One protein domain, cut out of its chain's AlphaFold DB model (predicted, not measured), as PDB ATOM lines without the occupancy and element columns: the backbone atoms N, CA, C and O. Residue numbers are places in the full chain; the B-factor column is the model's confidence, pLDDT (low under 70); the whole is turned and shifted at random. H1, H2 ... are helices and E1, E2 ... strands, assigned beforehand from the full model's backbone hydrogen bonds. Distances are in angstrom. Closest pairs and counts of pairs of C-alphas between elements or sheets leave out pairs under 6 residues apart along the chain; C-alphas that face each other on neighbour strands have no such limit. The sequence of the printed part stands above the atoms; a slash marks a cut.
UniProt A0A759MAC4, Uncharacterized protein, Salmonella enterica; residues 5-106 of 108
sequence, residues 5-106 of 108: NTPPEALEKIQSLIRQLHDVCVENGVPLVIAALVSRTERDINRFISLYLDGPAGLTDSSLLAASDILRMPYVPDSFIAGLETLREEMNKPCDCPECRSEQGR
ATOM      1  N   ASN A   5      -9.124 -29.380  19.007       89.19
ATOM      2  CA  ASN A   5      -8.722 -30.670  19.537       89.19
ATOM      3  C   ASN A   5      -9.601 -30.997  20.743       89.19
ATOM      4  O   ASN A   5      -9.330 -30.564  21.864       89.19
ATOM      5  N   THR A   6     -10.717 -31.673  20.483       90.75
ATOM      6  CA  THR A   6     -11.662 -32.066  21.527       90.75
ATOM      7  C   THR A   6     -11.072 -33.227  22.333       90.75
ATOM      8  O   THR A   6     -10.619 -34.202  21.729       90.75
ATOM      9  N   PRO A   7     -11.060 -33.156  23.678       93.81
ATOM     10  CA  PRO A   7     -10.487 -34.218  24.496       93.81
ATOM     11  C   PRO A   7     -11.274 -35.531  24.331       93.81
ATOM     12  O   PRO A   7     -12.485 -35.479  24.077       93.81
ATOM     13  N   PRO A   8     -10.628 -36.704  24.491       93.31
ATOM     14  CA  PRO A   8     -11.264 -38.002  24.272       93.31
ATOM     15  C   PRO A   8     -12.573 -38.188  25.046       93.31
ATOM     16  O   PRO A   8     -13.559 -38.624  24.454       93.31
ATOM     17  N   GLU A   9     -12.644 -37.764  26.315       95.44
ATOM     18  CA  GLU A   9     -13.884 -37.896  27.090       95.44
ATOM     19  C   GLU A   9     -15.049 -37.083  26.501       95.44
ATOM     20  O   GLU A   9     -16.206 -37.508  26.538       95.44
ATOM     21  N   ALA A  10     -14.758 -35.923  25.906       95.38
ATOM     22  CA  ALA A  10     -15.768 -35.109  25.247       95.38
ATOM     23  C   ALA A  10     -16.169 -35.712  23.894       95.38
ATOM     24  O   ALA A  10     -17.350 -35.676  23.554       95.38
ATOM     25  N   LEU A  11     -15.233 -36.313  23.148       95.19
ATOM     26  CA  LEU A  11     -15.532 -37.035  21.905       95.19
ATOM     27  C   LEU A  11     -16.508 -38.189  22.145       95.19
ATOM     28  O   LEU A  11     -17.524 -38.290  21.454       95.19
ATOM     29  N   GLU A  12     -16.232 -39.016  23.151       95.94
ATOM     30  CA  GLU A  12     -17.085 -40.143  23.532       95.94
ATOM     31  C   GLU A  12     -18.475 -39.670  23.973       95.94
ATOM     32  O   GLU A  12     -19.495 -40.217  23.541       95.94
ATOM     33  N   LYS A  13     -18.534 -38.599  24.778       97.25
ATOM     34  CA  LYS A  13     -19.797 -37.986  25.208       97.25
ATOM     35  C   LYS A  13     -20.612 -37.482  24.015       97.25
ATOM     36  O   LYS A  13     -21.802 -37.779  23.932       97.25
ATOM     37  N   ILE A  14     -19.990 -36.743  23.093       96.38
ATOM     38  CA  ILE A  14     -20.649 -36.219  21.888       96.38
ATOM     39  C   ILE A  14     -21.185 -37.377  21.044       96.38
ATOM     40  O   ILE A  14     -22.348 -37.356  20.648       96.38
ATOM     41  N   GLN A  15     -20.372 -38.406  20.805       95.62
ATOM     42  CA  GLN A  15     -20.784 -39.563  20.018       95.62
ATOM     43  C   GLN A  15     -21.972 -40.294  20.659       95.62
ATOM     44  O   GLN A  15     -22.911 -40.670  19.957       95.62
ATOM     45  N   SER A  16     -21.956 -40.462  21.983       97.06
ATOM     46  CA  SER A  16     -23.062 -41.066  22.729       97.06
ATOM     47  C   SER A  16     -24.353 -40.248  22.611       97.06
ATOM     48  O   SER A  16     -25.409 -40.816  22.342       97.06
ATOM     49  N   LEU A  17     -24.276 -38.920  22.739       97.69
ATOM     50  CA  LEU A  17     -25.436 -38.032  22.601       97.69
ATOM     51  C   LEU A  17     -26.014 -38.043  21.181       97.69
ATOM     52  O   LEU A  17     -27.230 -38.102  21.022       97.69
ATOM     53  N   ILE A  18     -25.158 -38.026  20.153       96.88
ATOM     54  CA  ILE A  18     -25.595 -38.094  18.750       96.88
ATOM     55  C   ILE A  18     -26.323 -39.412  18.475       96.88
ATOM     56  O   ILE A  18     -27.354 -39.396  17.808       96.88
ATOM     57  N   ARG A  19     -25.818 -40.540  18.996       96.94
ATOM     58  CA  ARG A  19     -26.480 -41.848  18.861       96.94
ATOM     59  C   ARG A  19     -27.841 -41.863  19.547       96.94
ATOM     60  O   ARG A  19     -28.822 -42.183  18.897       96.94
ATOM     61  N   GLN A  20     -27.910 -41.433  20.806       97.81
ATOM     62  CA  GLN A  20     -29.173 -41.388  21.551       97.81
ATOM     63  C   GLN A  20     -30.227 -40.525  20.847       97.81
ATOM     64  O   GLN A  20     -31.375 -40.937  20.723       97.81
ATOM     65  N   LEU A  21     -29.842 -39.343  20.354       97.38
ATOM     66  CA  LEU A  21     -30.765 -38.478  19.619       97.38
ATOM     67  C   LEU A  21     -31.189 -39.099  18.283       97.38
ATOM     68  O   LEU A  21     -32.358 -39.023  17.919       97.38
ATOM     69  N   HIS A  22     -30.258 -39.728  17.567       96.12
ATOM     70  CA  HIS A  22     -30.566 -40.431  16.328       96.12
ATOM     71  C   HIS A  22     -31.584 -41.552  16.550       96.12
ATOM     72  O   HIS A  22     -32.580 -41.594  15.835       96.12
ATOM     73  N   ASP A  23     -31.381 -42.396  17.559       96.56
ATOM     74  CA  ASP A  23     -32.277 -43.514  17.858       96.56
ATOM     75  C   ASP A  23     -33.692 -43.008  18.187       96.56
ATOM     76  O   ASP A  23     -34.662 -43.461  17.583       96.56
ATOM     77  N   VAL A  24     -33.810 -41.972  19.030       97.00
ATOM     78  CA  VAL A  24     -35.098 -41.320  19.332       97.00
ATOM     79  C   VAL A  24     -35.771 -40.778  18.065       97.00
ATOM     80  O   VAL A  24     -36.975 -40.952  17.883       97.00
ATOM     81  N   CYS A  25     -35.021 -40.123  17.177       94.31
ATOM     82  CA  CYS A  25     -35.563 -39.590  15.926       94.31
ATOM     83  C   CYS A  25     -36.051 -40.700  14.984       94.31
ATOM     84  O   CYS A  25     -37.150 -40.588  14.443       94.31
ATOM     85  N   VAL A  26     -35.279 -41.778  14.829       92.38
ATOM     86  CA  VAL A  26     -35.642 -42.935  13.995       92.38
ATOM     87  C   VAL A  26     -36.902 -43.615  14.529       92.38
ATOM     88  O   VAL A  26     -37.840 -43.840  13.767       92.38
ATOM     89  N   GLU A  27     -36.959 -43.892  15.834       94.62
ATOM     90  CA  GLU A  27     -38.103 -44.553  16.481       94.62
ATOM     91  C   GLU A  27     -39.418 -43.782  16.307       94.62
ATOM     92  O   GLU A  27     -40.490 -44.383  16.271       94.62
ATOM     93  N   ASN A  28     -39.340 -42.456  16.177       92.38
ATOM     94  CA  ASN A  28     -40.500 -41.575  16.068       92.38
ATOM     95  C   ASN A  28     -40.726 -41.035  14.646       92.38
ATOM     96  O   ASN A  28     -41.598 -40.190  14.452       92.38
ATOM     97  N   GLY A  29     -39.949 -41.483  13.654       89.50
ATOM     98  CA  GLY A  29     -40.073 -41.006  12.275       89.50
ATOM     99  C   GLY A  29     -39.771 -39.513  12.105       89.50
ATOM    100  O   GLY A  29     -40.311 -38.879  11.205       89.50
ATOM    101  N   VAL A  30     -38.929 -38.930  12.961       90.88
ATOM    102  CA  VAL A  30     -38.580 -37.501  12.939       90.88
ATOM    103  C   VAL A  30     -37.313 -37.295  12.107       90.88
ATOM    104  O   VAL A  30     -36.242 -37.703  12.563       90.88
ATOM    105  N   PRO A  31     -37.371 -36.641  10.929       90.88
ATOM    106  CA  PRO A  31     -36.182 -36.365  10.132       90.88
ATOM    107  C   PRO A  31     -35.145 -35.536  10.893       90.88
ATOM    108  O   PRO A  31     -35.471 -34.620  11.646       90.88
ATOM    109  N   LEU A  32     -33.876 -35.857  10.669       92.56
ATOM    110  CA  LEU A  32     -32.747 -35.372  11.442       92.56
ATOM    111  C   LEU A  32     -31.497 -35.254  10.570       92.56
ATOM    112  O   LEU A  32     -31.131 -36.181   9.846       92.56
ATOM    113  N   VAL A  33     -30.774 -34.148  10.734       94.62
ATOM    114  CA  VAL A  33     -29.390 -33.990  10.275       94.62
ATOM    115  C   VAL A  33     -28.579 -33.390  11.421       94.62
ATOM    116  O   VAL A  33     -28.878 -32.292  11.885       94.62
ATOM    117  N   ILE A  34     -27.551 -34.103  11.886       94.69
ATOM    118  CA  ILE A  34     -26.628 -33.630  12.927       94.69
ATOM    119  C   ILE A  34     -25.204 -33.721  12.402       94.69
ATOM    120  O   ILE A  34     -24.788 -34.761  11.888       94.69
ATOM    121  N   ALA A  35     -24.426 -32.666  12.631       94.50
ATOM    122  CA  ALA A  35     -22.981 -32.724  12.512       94.50
ATOM    123  C   ALA A  35     -22.289 -32.059  13.705       94.50
ATOM    124  O   ALA A  35     -22.738 -31.031  14.210       94.50
ATOM    125  N   ALA A  36     -21.161 -32.627  14.119       94.31
ATOM    126  CA  ALA A  36     -20.262 -32.036  15.101       94.31
ATOM    127  C   ALA A  36     -18.842 -32.005  14.531       94.31
ATOM    128  O   ALA A  36     -18.294 -33.044  14.164       94.31
ATOM    129  N   LEU A  37     -18.242 -30.814  14.464       92.75
ATOM    130  CA  LEU A  37     -16.825 -30.649  14.147       92.75
ATOM    131  C   LEU A  37     -16.013 -30.980  15.400       92.75
ATOM    132  O   LEU A  37     -16.013 -30.210  16.358       92.75
ATOM    133  N   VAL A  38     -15.351 -32.132  15.391       92.62
ATOM    134  CA  VAL A  38     -14.714 -32.701  16.586       92.62
ATOM    135  C   VAL A  38     -13.196 -32.575  16.589       92.62
ATOM    136  O   VAL A  38     -12.562 -32.613  17.639       92.62
ATOM    137  N   SER A  39     -12.594 -32.381  15.420       91.62
ATOM    138  CA  SER A  39     -11.200 -31.976  15.326       91.62
ATOM    139  C   SER A  39     -10.952 -31.216  14.030       91.62
ATOM    140  O   SER A  39     -11.585 -31.471  13.003       91.62
ATOM    141  N   ARG A  40     -10.046 -30.243  14.099       91.50
ATOM    142  CA  ARG A  40      -9.544 -29.485  12.959       91.50
ATOM    143  C   ARG A  40      -8.078 -29.161  13.192       91.50
ATOM    144  O   ARG A  40      -7.756 -28.531  14.198       91.50
ATOM    145  N   THR A  41      -7.250 -29.532  12.228       86.94
ATOM    146  CA  THR A  41      -5.846 -29.131  12.099       86.94
ATOM    147  C   THR A  41      -5.656 -28.397  10.769       86.94
ATOM    148  O   THR A  41      -6.611 -28.208  10.012       86.94
ATOM    149  N   GLU A  42      -4.425 -28.001  10.442       82.69
ATOM    150  CA  GLU A  42      -4.100 -27.447   9.119       82.69
ATOM    151  C   GLU A  42      -4.325 -28.435   7.961       82.69
ATOM    152  O   GLU A  42      -4.456 -28.010   6.816       82.69
ATOM    153  N   ARG A  43      -4.344 -29.747   8.241       81.88
ATOM    154  CA  ARG A  43      -4.405 -30.804   7.217       81.88
ATOM    155  C   ARG A  43      -5.707 -31.589   7.233       81.88
ATOM    156  O   ARG A  43      -6.138 -32.039   6.178       81.88
ATOM    157  N   ASP A  44      -6.328 -31.721   8.403       84.69
ATOM    158  CA  ASP A  44      -7.452 -32.624   8.610       84.69
ATOM    159  C   ASP A  44      -8.634 -31.929   9.274       84.69
ATOM    160  O   ASP A  44      -8.497 -31.124  10.199       84.69
ATOM    161  N   ILE A  45      -9.828 -32.310   8.825       88.75
ATOM    162  CA  ILE A  45     -11.094 -31.938   9.441       88.75
ATOM    163  C   ILE A  45     -11.862 -33.220   9.751       88.75
ATOM    164  O   ILE A  45     -12.278 -33.935   8.843       88.75
ATOM    165  N   ASN A  46     -12.098 -33.476  11.036       90.12
ATOM    166  CA  ASN A  46     -12.860 -34.626  11.502       90.12
ATOM    167  C   ASN A  46     -14.229 -34.189  12.009       90.12
ATOM    168  O   ASN A  46     -14.355 -33.283  12.842       90.12
ATOM    169  N   ARG A  47     -15.264 -34.865  11.514       91.69
ATOM    170  CA  ARG A  47     -16.659 -34.579  11.835       91.69
ATOM    171  C   ARG A  47     -17.376 -35.866  12.213       91.69
ATOM    172  O   ARG A  47     -17.184 -36.889  11.563       91.69
ATOM    173  N   PHE A  48     -18.243 -35.793  13.212       94.06
ATOM    174  CA  PHE A  48     -19.319 -36.768  13.350       94.06
ATOM    175  C   PHE A  48     -20.515 -36.281  12.554       94.06
ATOM    176  O   PHE A  48     -20.856 -35.104  12.633       94.06
ATOM    177  N   ILE A  49     -21.126 -37.181  11.791       93.56
ATOM    178  CA  ILE A  49     -22.314 -36.907  10.987       93.56
ATOM    179  C   ILE A  49     -23.307 -38.033  11.259       93.56
ATOM    180  O   ILE A  49     -22.942 -39.205  11.190       93.56
ATOM    181  N   SER A  50     -24.545 -37.671  11.578       94.31
ATOM    182  CA  SER A  50     -25.673 -38.596  11.681       94.31
ATOM    183  C   SER A  50     -26.854 -38.025  10.913       94.31
ATOM    184  O   SER A  50     -27.089 -36.814  10.950       94.31
ATOM    185  N   LEU A  51     -27.576 -38.886  10.203       93.00
ATOM    186  CA  LEU A  51     -28.729 -38.480   9.418       93.00
ATOM    187  C   LEU A  51     -29.840 -39.520   9.478       93.00
ATOM    188  O   LEU A  51     -29.591 -40.722   9.455       93.00
ATOM    189  N   TYR A  52     -31.064 -39.026   9.461       91.69
ATOM    190  CA  TYR A  52     -32.252 -39.815   9.221       91.69
ATOM    191  C   TYR A  52     -33.199 -38.959   8.388       91.69
ATOM    192  O   TYR A  52     -33.611 -37.887   8.814       91.69
ATOM    193  N   LEU A  53     -33.502 -39.390   7.169       87.06
ATOM    194  CA  LEU A  53     -34.503 -38.746   6.327       87.06
ATOM    195  C   LEU A  53     -35.604 -39.777   6.118       87.06
ATOM    196  O   LEU A  53     -35.318 -40.890   5.674       87.06
ATOM    197  N   ASP A  54     -36.838 -39.421   6.463       74.62
ATOM    198  CA  ASP A  54     -37.988 -40.301   6.279       74.62
ATOM    199  C   ASP A  54     -38.307 -40.410   4.775       74.62
ATOM    200  O   ASP A  54     -39.036 -39.609   4.194       74.62
ATOM    201  N   GLY A  55     -37.652 -41.362   4.109       62.72
ATOM    202  CA  GLY A  55     -37.800 -41.634   2.675       62.72
ATOM    203  C   GLY A  55     -39.199 -42.092   2.212       62.72
ATOM    204  O   GLY A  55     -39.561 -41.783   1.077       62.72
ATOM    205  N   PRO A  56     -40.015 -42.800   3.023       59.19
ATOM    206  CA  PRO A  56     -41.349 -43.261   2.626       59.19
ATOM    207  C   PRO A  56     -42.435 -42.178   2.509       59.19
ATOM    208  O   PRO A  56     -43.427 -42.412   1.822       59.19
ATOM    209  N   ALA A  57     -42.289 -41.012   3.151       59.84
ATOM    210  CA  ALA A  57     -43.364 -40.014   3.227       59.84
ATOM    211  C   ALA A  57     -43.547 -39.163   1.953       59.84
ATOM    212  O   ALA A  57     -44.495 -38.384   1.865       59.84
ATOM    213  N   GLY A  58     -42.650 -39.271   0.965       60.53
ATOM    214  CA  GLY A  58     -42.741 -38.552  -0.319       60.53
ATOM    215  C   GLY A  58     -42.561 -37.026  -0.243       60.53
ATOM    216  O   GLY A  58     -42.423 -36.379  -1.278       60.53
ATOM    217  N   LEU A  59     -42.515 -36.456   0.965       66.81
ATOM    218  CA  LEU A  59     -42.256 -35.048   1.258       66.81
ATOM    219  C   LEU A  59     -41.022 -34.951   2.162       66.81
ATOM    220  O   LEU A  59     -41.125 -34.869   3.383       66.81
ATOM    221  N   THR A  60     -39.836 -34.999   1.560       73.12
ATOM    222  CA  THR A  60     -38.591 -34.715   2.280       73.12
ATOM    223  C   THR A  60     -38.406 -33.207   2.374       73.12
ATOM    224  O   THR A  60     -38.477 -32.513   1.360       73.12
ATOM    225  N   ASP A  61     -38.141 -32.699   3.578       86.00
ATOM    226  CA  ASP A  61     -37.747 -31.303   3.756       86.00
ATOM    227  C   ASP A  61     -36.487 -31.019   2.923       86.00
ATOM    228  O   ASP A  61     -35.428 -31.629   3.116       86.00
ATOM    229  N   SER A  62     -36.616 -30.113   1.955       87.19
ATOM    230  CA  SER A  62     -35.547 -29.798   1.007       87.19
ATOM    231  C   SER A  62     -34.331 -29.172   1.690       87.19
ATOM    232  O   SER A  62     -33.207 -29.370   1.225       87.19
ATOM    233  N   SER A  63     -34.526 -28.480   2.816       89.00
ATOM    234  CA  SER A  63     -33.440 -27.888   3.598       89.00
ATOM    235  C   SER A  63     -32.629 -28.968   4.306       89.00
ATOM    236  O   SER A  63     -31.398 -28.923   4.274       89.00
ATOM    237  N   LEU A  64     -33.288 -29.968   4.900       90.75
ATOM    238  CA  LEU A  64     -32.607 -31.114   5.512       90.75
ATOM    239  C   LEU A  64     -31.851 -31.944   4.472       90.75
ATOM    240  O   LEU A  64     -30.705 -32.328   4.714       90.75
ATOM    241  N   LEU A  65     -32.448 -32.176   3.299       89.25
ATOM    242  CA  LEU A  65     -31.774 -32.872   2.204       89.25
ATOM    243  C   LEU A  65     -30.503 -32.120   1.772       89.25
ATOM    244  O   LEU A  65     -29.416 -32.702   1.799       89.25
ATOM    245  N   ALA A  66     -30.621 -30.820   1.483       91.06
ATOM    246  CA  ALA A  66     -29.493 -29.977   1.092       91.06
ATOM    247  C   ALA A  66     -28.403 -29.923   2.175       91.06
ATOM    248  O   ALA A  66     -27.218 -30.060   1.868       91.06
ATOM    249  N   ALA A  67     -28.781 -29.786   3.450       92.62
ATOM    250  CA  ALA A  67     -27.836 -29.805   4.563       92.62
ATOM    251  C   ALA A  67     -27.076 -31.137   4.641       92.62
ATOM    252  O   ALA A  67     -25.865 -31.140   4.874       92.62
ATOM    253  N   SER A  68     -27.759 -32.264   4.412       92.12
ATOM    254  CA  SER A  68     -27.132 -33.589   4.425       92.12
ATOM    255  C   SER A  68     -26.058 -33.731   3.345       92.12
ATOM    256  O   SER A  68     -25.003 -34.313   3.604       92.12
ATOM    257  N   ASP A  69     -26.284 -33.163   2.162       91.50
ATOM    258  CA  ASP A  69     -25.325 -33.212   1.062       91.50
ATOM    259  C   ASP A  69     -24.140 -32.286   1.324       91.50
ATOM    260  O   ASP A  69     -22.995 -32.732   1.256       91.50
ATOM    261  N   ILE A  70     -24.403 -31.043   1.739       93.69
ATOM    262  CA  ILE A  70     -23.369 -30.057   2.091       93.69
ATOM    263  C   ILE A  70     -22.432 -30.601   3.179       93.69
ATOM    264  O   ILE A  70     -21.213 -30.465   3.075       93.69
ATOM    265  N   LEU A  71     -22.974 -31.255   4.211       92.69
ATOM    266  CA  LEU A  71     -22.182 -31.786   5.327       92.69
ATOM    267  C   LEU A  71     -21.305 -32.986   4.946       92.69
ATOM    268  O   LEU A  71     -20.291 -33.219   5.607       92.69
ATOM    269  N   ARG A  72     -21.663 -33.735   3.894       89.31
ATOM    270  CA  ARG A  72     -20.855 -34.847   3.364       89.31
ATOM    271  C   ARG A  72     -19.741 -34.384   2.425       89.31
ATOM    272  O   ARG A  72     -18.841 -35.172   2.133       89.31
ATOM    273  N   MET A  73     -19.780 -33.142   1.942       90.56
ATOM    274  CA  MET A  73     -18.734 -32.619   1.067       90.56
ATOM    275  C   MET A  73     -17.400 -32.499   1.826       90.56
ATOM    276  O   MET A  73     -17.378 -32.077   2.986       90.56
ATOM    277  N   PRO A  74     -16.257 -32.815   1.183       86.06
ATOM    278  CA  PRO A  74     -14.945 -32.628   1.805       86.06
ATOM    279  C   PRO A  74     -14.685 -31.147   2.114       86.06
ATOM    280  O   PRO A  74     -14.191 -30.803   3.191       86.06
ATOM    281  N   TYR A  75     -15.089 -30.269   1.195       87.50
ATOM    282  CA  TYR A  75     -15.103 -28.824   1.361       87.50
ATOM    283  C   TYR A  75     -16.295 -28.225   0.608       87.50
ATOM    284  O   TYR A  75     -16.771 -28.793  -0.376       87.50
ATOM    285  N   VAL A  76     -16.751 -27.061   1.065       91.19
ATOM    286  CA  VAL A  76     -17.764 -26.252   0.383       91.19
ATOM    287  C   VAL A  76     -17.041 -25.048  -0.224       91.19
ATOM    288  O   VAL A  76     -16.337 -24.364   0.519       91.19
ATOM    289  N   PRO A  77     -17.144 -24.791  -1.540       93.50
ATOM    290  CA  PRO A  77     -16.496 -23.635  -2.156       93.50
ATOM    291  C   PRO A  77     -17.012 -22.307  -1.584       93.50
ATOM    292  O   PRO A  77     -18.217 -22.148  -1.399       93.50
ATOM    293  N   ASP A  78     -16.131 -21.319  -1.407       94.81
ATOM    294  CA  ASP A  78     -16.515 -19.990  -0.898       94.81
ATOM    295  C   ASP A  78     -17.588 -19.313  -1.766       94.81
ATOM    296  O   ASP A  78     -18.500 -18.670  -1.251       94.81
ATOM    297  N   SER A  79     -17.537 -19.514  -3.087       96.00
ATOM    298  CA  SER A  79     -18.557 -19.010  -4.015       96.00
ATOM    299  C   SER A  79     -19.939 -19.614  -3.768       96.00
ATOM    300  O   SER A  79     -20.948 -18.935  -3.945       96.00
ATOM    301  N   PHE A  80     -19.997 -20.876  -3.336       95.31
ATOM    302  CA  PHE A  80     -21.248 -21.531  -2.973       95.31
ATOM    303  C   PHE A  80     -21.802 -20.958  -1.666       95.31
ATOM    304  O   PHE A  80     -22.993 -20.673  -1.585       95.31
ATOM    305  N   ILE A  81     -20.937 -20.720  -0.671       95.62
ATOM    306  CA  ILE A  81     -21.320 -20.074   0.593       95.62
ATOM    307  C   ILE A  81     -21.888 -18.676   0.322       95.62
ATOM    308  O   ILE A  81     -22.996 -18.380   0.762       95.62
ATOM    309  N   ALA A  82     -21.190 -17.860  -0.472       95.94
ATOM    310  CA  ALA A  82     -21.661 -16.532  -0.860       95.94
ATOM    311  C   ALA A  82     -23.010 -16.589  -1.603       95.94
ATOM    312  O   ALA A  82     -23.910 -15.798  -1.330       95.94
ATOM    313  N   GLY A  83     -23.189 -17.568  -2.498       96.12
ATOM    314  CA  GLY A  83     -24.464 -17.794  -3.182       96.12
ATOM    315  C   GLY A  83     -25.616 -18.107  -2.220       96.12
ATOM    316  O   GLY A  83     -26.707 -17.561  -2.382       96.12
ATOM    317  N   LEU A  84     -25.381 -18.933  -1.192       93.94
ATOM    318  CA  LEU A  84     -26.380 -19.210  -0.151       93.94
ATOM    319  C   LEU A  84     -26.740 -17.956   0.659       93.94
ATOM    320  O   LEU A  84     -27.902 -17.782   1.024       93.94
ATOM    321  N   GLU A  85     -25.773 -17.078   0.932       94.31
ATOM    322  CA  GLU A  85     -26.025 -15.812   1.629       94.31
ATOM    323  C   GLU A  85     -26.915 -14.884   0.802       94.31
ATOM    324  O   GLU A  85     -27.918 -14.395   1.324       94.31
ATOM    325  N   THR A  86     -26.622 -14.725  -0.491       95.56
ATOM    326  CA  THR A  86     -27.468 -13.951  -1.412       95.56
ATOM    327  C   THR A  86     -28.879 -14.527  -1.495       95.56
ATOM    328  O   THR A  86     -29.854 -13.793  -1.371       95.56
ATOM    329  N   LEU A  87     -29.019 -15.849  -1.648       93.00
ATOM    330  CA  LEU A  87     -30.334 -16.497  -1.687       93.00
ATOM    331  C   LEU A  87     -31.128 -16.252  -0.400       93.00
ATOM    332  O   LEU A  87     -32.314 -15.933  -0.460       93.00
ATOM    333  N   ARG A  88     -30.479 -16.354   0.763       90.94
ATOM    334  CA  ARG A  88     -31.106 -16.065   2.058       90.94
ATOM    335  C   ARG A  88     -31.583 -14.615   2.148       90.94
ATOM    336  O   ARG A  88     -32.659 -14.369   2.683       90.94
ATOM    337  N   GLU A  89     -30.800 -13.660   1.656       93.44
ATOM    338  CA  GLU A  89     -31.199 -12.249   1.611       93.44
ATOM    339  C   GLU A  89     -32.419 -12.035   0.712       93.44
ATOM    340  O   GLU A  89     -33.370 -11.390   1.145       93.44
ATOM    341  N   GLU A  90     -32.436 -12.621  -0.490       90.69
ATOM    342  CA  GLU A  90     -33.582 -12.554  -1.406       90.69
ATOM    343  C   GLU A  90     -34.848 -13.164  -0.794       90.69
ATOM    344  O   GLU A  90     -35.914 -12.556  -0.854       90.69
ATOM    345  N   MET A  91     -34.737 -14.329  -0.147       86.88
ATOM    346  CA  MET A  91     -35.869 -14.997   0.509       86.88
ATOM    347  C   MET A  91     -36.429 -14.213   1.702       86.88
ATOM    348  O   MET A  91     -37.605 -14.356   2.026       86.88
ATOM    349  N   ASN A  92     -35.606 -13.387   2.352       86.88
ATOM    350  CA  ASN A  92     -36.024 -12.540   3.469       86.88
ATOM    351  C   ASN A  92     -36.609 -11.194   3.022       86.88
ATOM    352  O   ASN A  92     -37.080 -10.427   3.869       86.88
ATOM    353  N   LYS A  93     -36.582 -10.867   1.723       87.12
ATOM    354  CA  LYS A  93     -37.224  -9.646   1.238       87.12
ATOM    355  C   LYS A  93     -38.737  -9.768   1.423       87.12
ATOM    356  O   LYS A  93     -39.319 -10.783   1.034       87.12
ATOM    357  N   PRO A  94     -39.399  -8.748   1.994       79.31
ATOM    358  CA  PRO A  94     -40.846  -8.754   2.104       79.31
ATOM    359  C   PRO A  94     -41.465  -8.880   0.710       79.31
ATOM    360  O   PRO A  94     -41.084  -8.169  -0.222       79.31
ATOM    361  N   CYS A  95     -42.412  -9.805   0.572       79.31
ATOM    362  CA  CYS A  95     -43.136  -9.986  -0.673       79.31
ATOM    363  C   CYS A  95     -44.015  -8.758  -0.935       79.31
ATOM    364  O   CYS A  95     -44.931  -8.468  -0.167       79.31
ATOM    365  N   ASP A  96     -43.746  -8.049  -2.029       76.25
ATOM    366  CA  ASP A  96     -44.526  -6.886  -2.470       76.25
ATOM    367  C   ASP A  96     -45.480  -7.249  -3.626       76.25
ATOM    368  O   ASP A  96     -45.772  -6.434  -4.504       76.25
ATOM    369  N   CYS A  97     -45.966  -8.493  -3.694       80.75
ATOM    370  CA  CYS A  97     -46.963  -8.861  -4.698       80.75
ATOM    371  C   CYS A  97     -48.341  -8.240  -4.366       80.75
ATOM    372  O   CYS A  97     -48.618  -7.935  -3.201       80.75
ATOM    373  N   PRO A  98     -49.230  -8.045  -5.362       77.38
ATOM    374  CA  PRO A  98     -50.562  -7.472  -5.137       77.38
ATOM    375  C   PRO A  98     -51.373  -8.194  -4.049       77.38
ATOM    376  O   PRO A  98     -52.121  -7.555  -3.311       77.38
ATOM    377  N   GLU A  99     -51.187  -9.508  -3.917       78.50
ATOM    378  CA  GLU A  99     -51.853 -10.352  -2.920       78.50
ATOM    379  C   GLU A  99     -51.358 -10.031  -1.497       78.50
ATOM    380  O   GLU A  99     -52.172  -9.676  -0.644       78.50
ATOM    381  N   CYS A 100     -50.039 -10.007  -1.258       77.38
ATOM    382  CA  CYS A 100     -49.454  -9.649   0.043       77.38
ATOM    383  C   CYS A 100     -49.745  -8.192   0.452       77.38
ATOM    384  O   CYS A 100     -49.995  -7.924   1.629       77.38
ATOM    385  N   ARG A 101     -49.797  -7.250  -0.505       73.44
ATOM    386  CA  ARG A 101     -50.221  -5.860  -0.236       73.44
ATOM    387  C   ARG A 101     -51.680  -5.780   0.221       73.44
ATOM    388  O   ARG A 101     -52.019  -4.965   1.076       73.44
ATOM    389  N   SER A 102     -52.550  -6.616  -0.350       72.44
ATOM    390  CA  SER A 102     -53.981  -6.628  -0.028       72.44
ATOM    391  C   SER A 102     -54.283  -7.199   1.365       72.44
ATOM    392  O   SER A 102     -55.236  -6.763   2.009       72.44
ATOM    393  N   GLU A 103     -53.457  -8.125   1.861       63.34
ATOM    394  CA  GLU A 103     -53.579  -8.683   3.213       63.34
ATOM    395  C   GLU A 103     -53.102  -7.709   4.293       63.34
ATOM    396  O   GLU A 103     -53.758  -7.575   5.326       63.34
ATOM    397  N   GLN A 104     -52.030  -6.952   4.040       58.62
ATOM    398  CA  GLN A 104     -51.551  -5.913   4.960       58.62
ATOM    399  C   GLN A 104     -52.572  -4.779   5.152       58.62
ATOM    400  O   GLN A 104     -52.695  -4.238   6.249       58.62
ATOM    401  N   GLY A 105     -53.363  -4.458   4.121       57.56
ATOM    402  CA  GLY A 105     -54.434  -3.458   4.193       57.56
ATOM    403  C   GLY A 105     -55.699  -3.897   4.946       57.56
ATOM    404  O   GLY A 105     -56.565  -3.063   5.181       57.56
ATOM    405  N   ARG A 106     -55.831  -5.179   5.321       55.75
ATOM    406  CA  ARG A 106     -56.993  -5.717   6.062       55.75
ATOM    407  C   ARG A 106     -56.817  -5.725   7.586       55.75
ATOM    408  O   ARG A 106     -57.756  -6.080   8.290       55.75
TER     409      ARG A 106
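Overview. This is residues 5 to 106 of the 108 residues of an uncharacterized protein of Salmonella enterica (UniProt A0A759MAC4). A two-stranded hairpin, E1 and E2, is the middle layer of a small body, with H1 packed over one face and the shorter H2 over the other. From this body residues 76 to 106 stick out as a long arm that holds H3 and, near its far end, H4. The printed part has 102 residues, with four named helices and two named strands in the order H1, E1, E2, H2, H3, H4; the sheet is antiparallel and the class is mixed, helices and strands. The whole is only just loose, close to extended, with a radius of gyration of the C-alphas of 19.0 A, and spans 58 by 38 by 23 A.

Arrangement. E1, residues 32 to 40, and E2, residues 45 to 52, form an antiparallel hairpin at 170 degrees. N 34 and O 50 are 2.9 A apart and N 46 and O 39 are 2.9 A apart, both within hydrogen-bond range. The closest C-alphas of E2 and H1, residues 8 to 27, are those of Val 26 and Tyr 52, 6.6 A apart. The closest C-alphas of E1 and H2, residues 62 to 72, are those of Val 33 and Ser 68, 6.3 A apart. H1 and H2 are apart. H3, residues 78 to 91, is apart from H2, and H4, residues 98 to 104, is apart from H3. In H1, H2, H3 and H4 every O i to N i+4 pair is within hydrogen-bond range.

Along the chain. H1 measures 28.7 A from C-alpha 8 at (-11.264, -38.002, 24.272) to C-alpha 27. E1 measures 24.0 A, E2 22.6 A, H2 15.7 A and H3 20.0 A. H4 measures 10.3 A and ends with C-alpha 104 at (-51.551, -5.913, 4.960).

Size, cuts and confidence. The C-alphas of Pro 8 and Arg 106 are the two farthest apart, at 58.9 A. The printed part has no cut, and no link is long. Mean pLDDT of the printed part is 87.9; residues 55 to 59 and 103 to 106 are under 70.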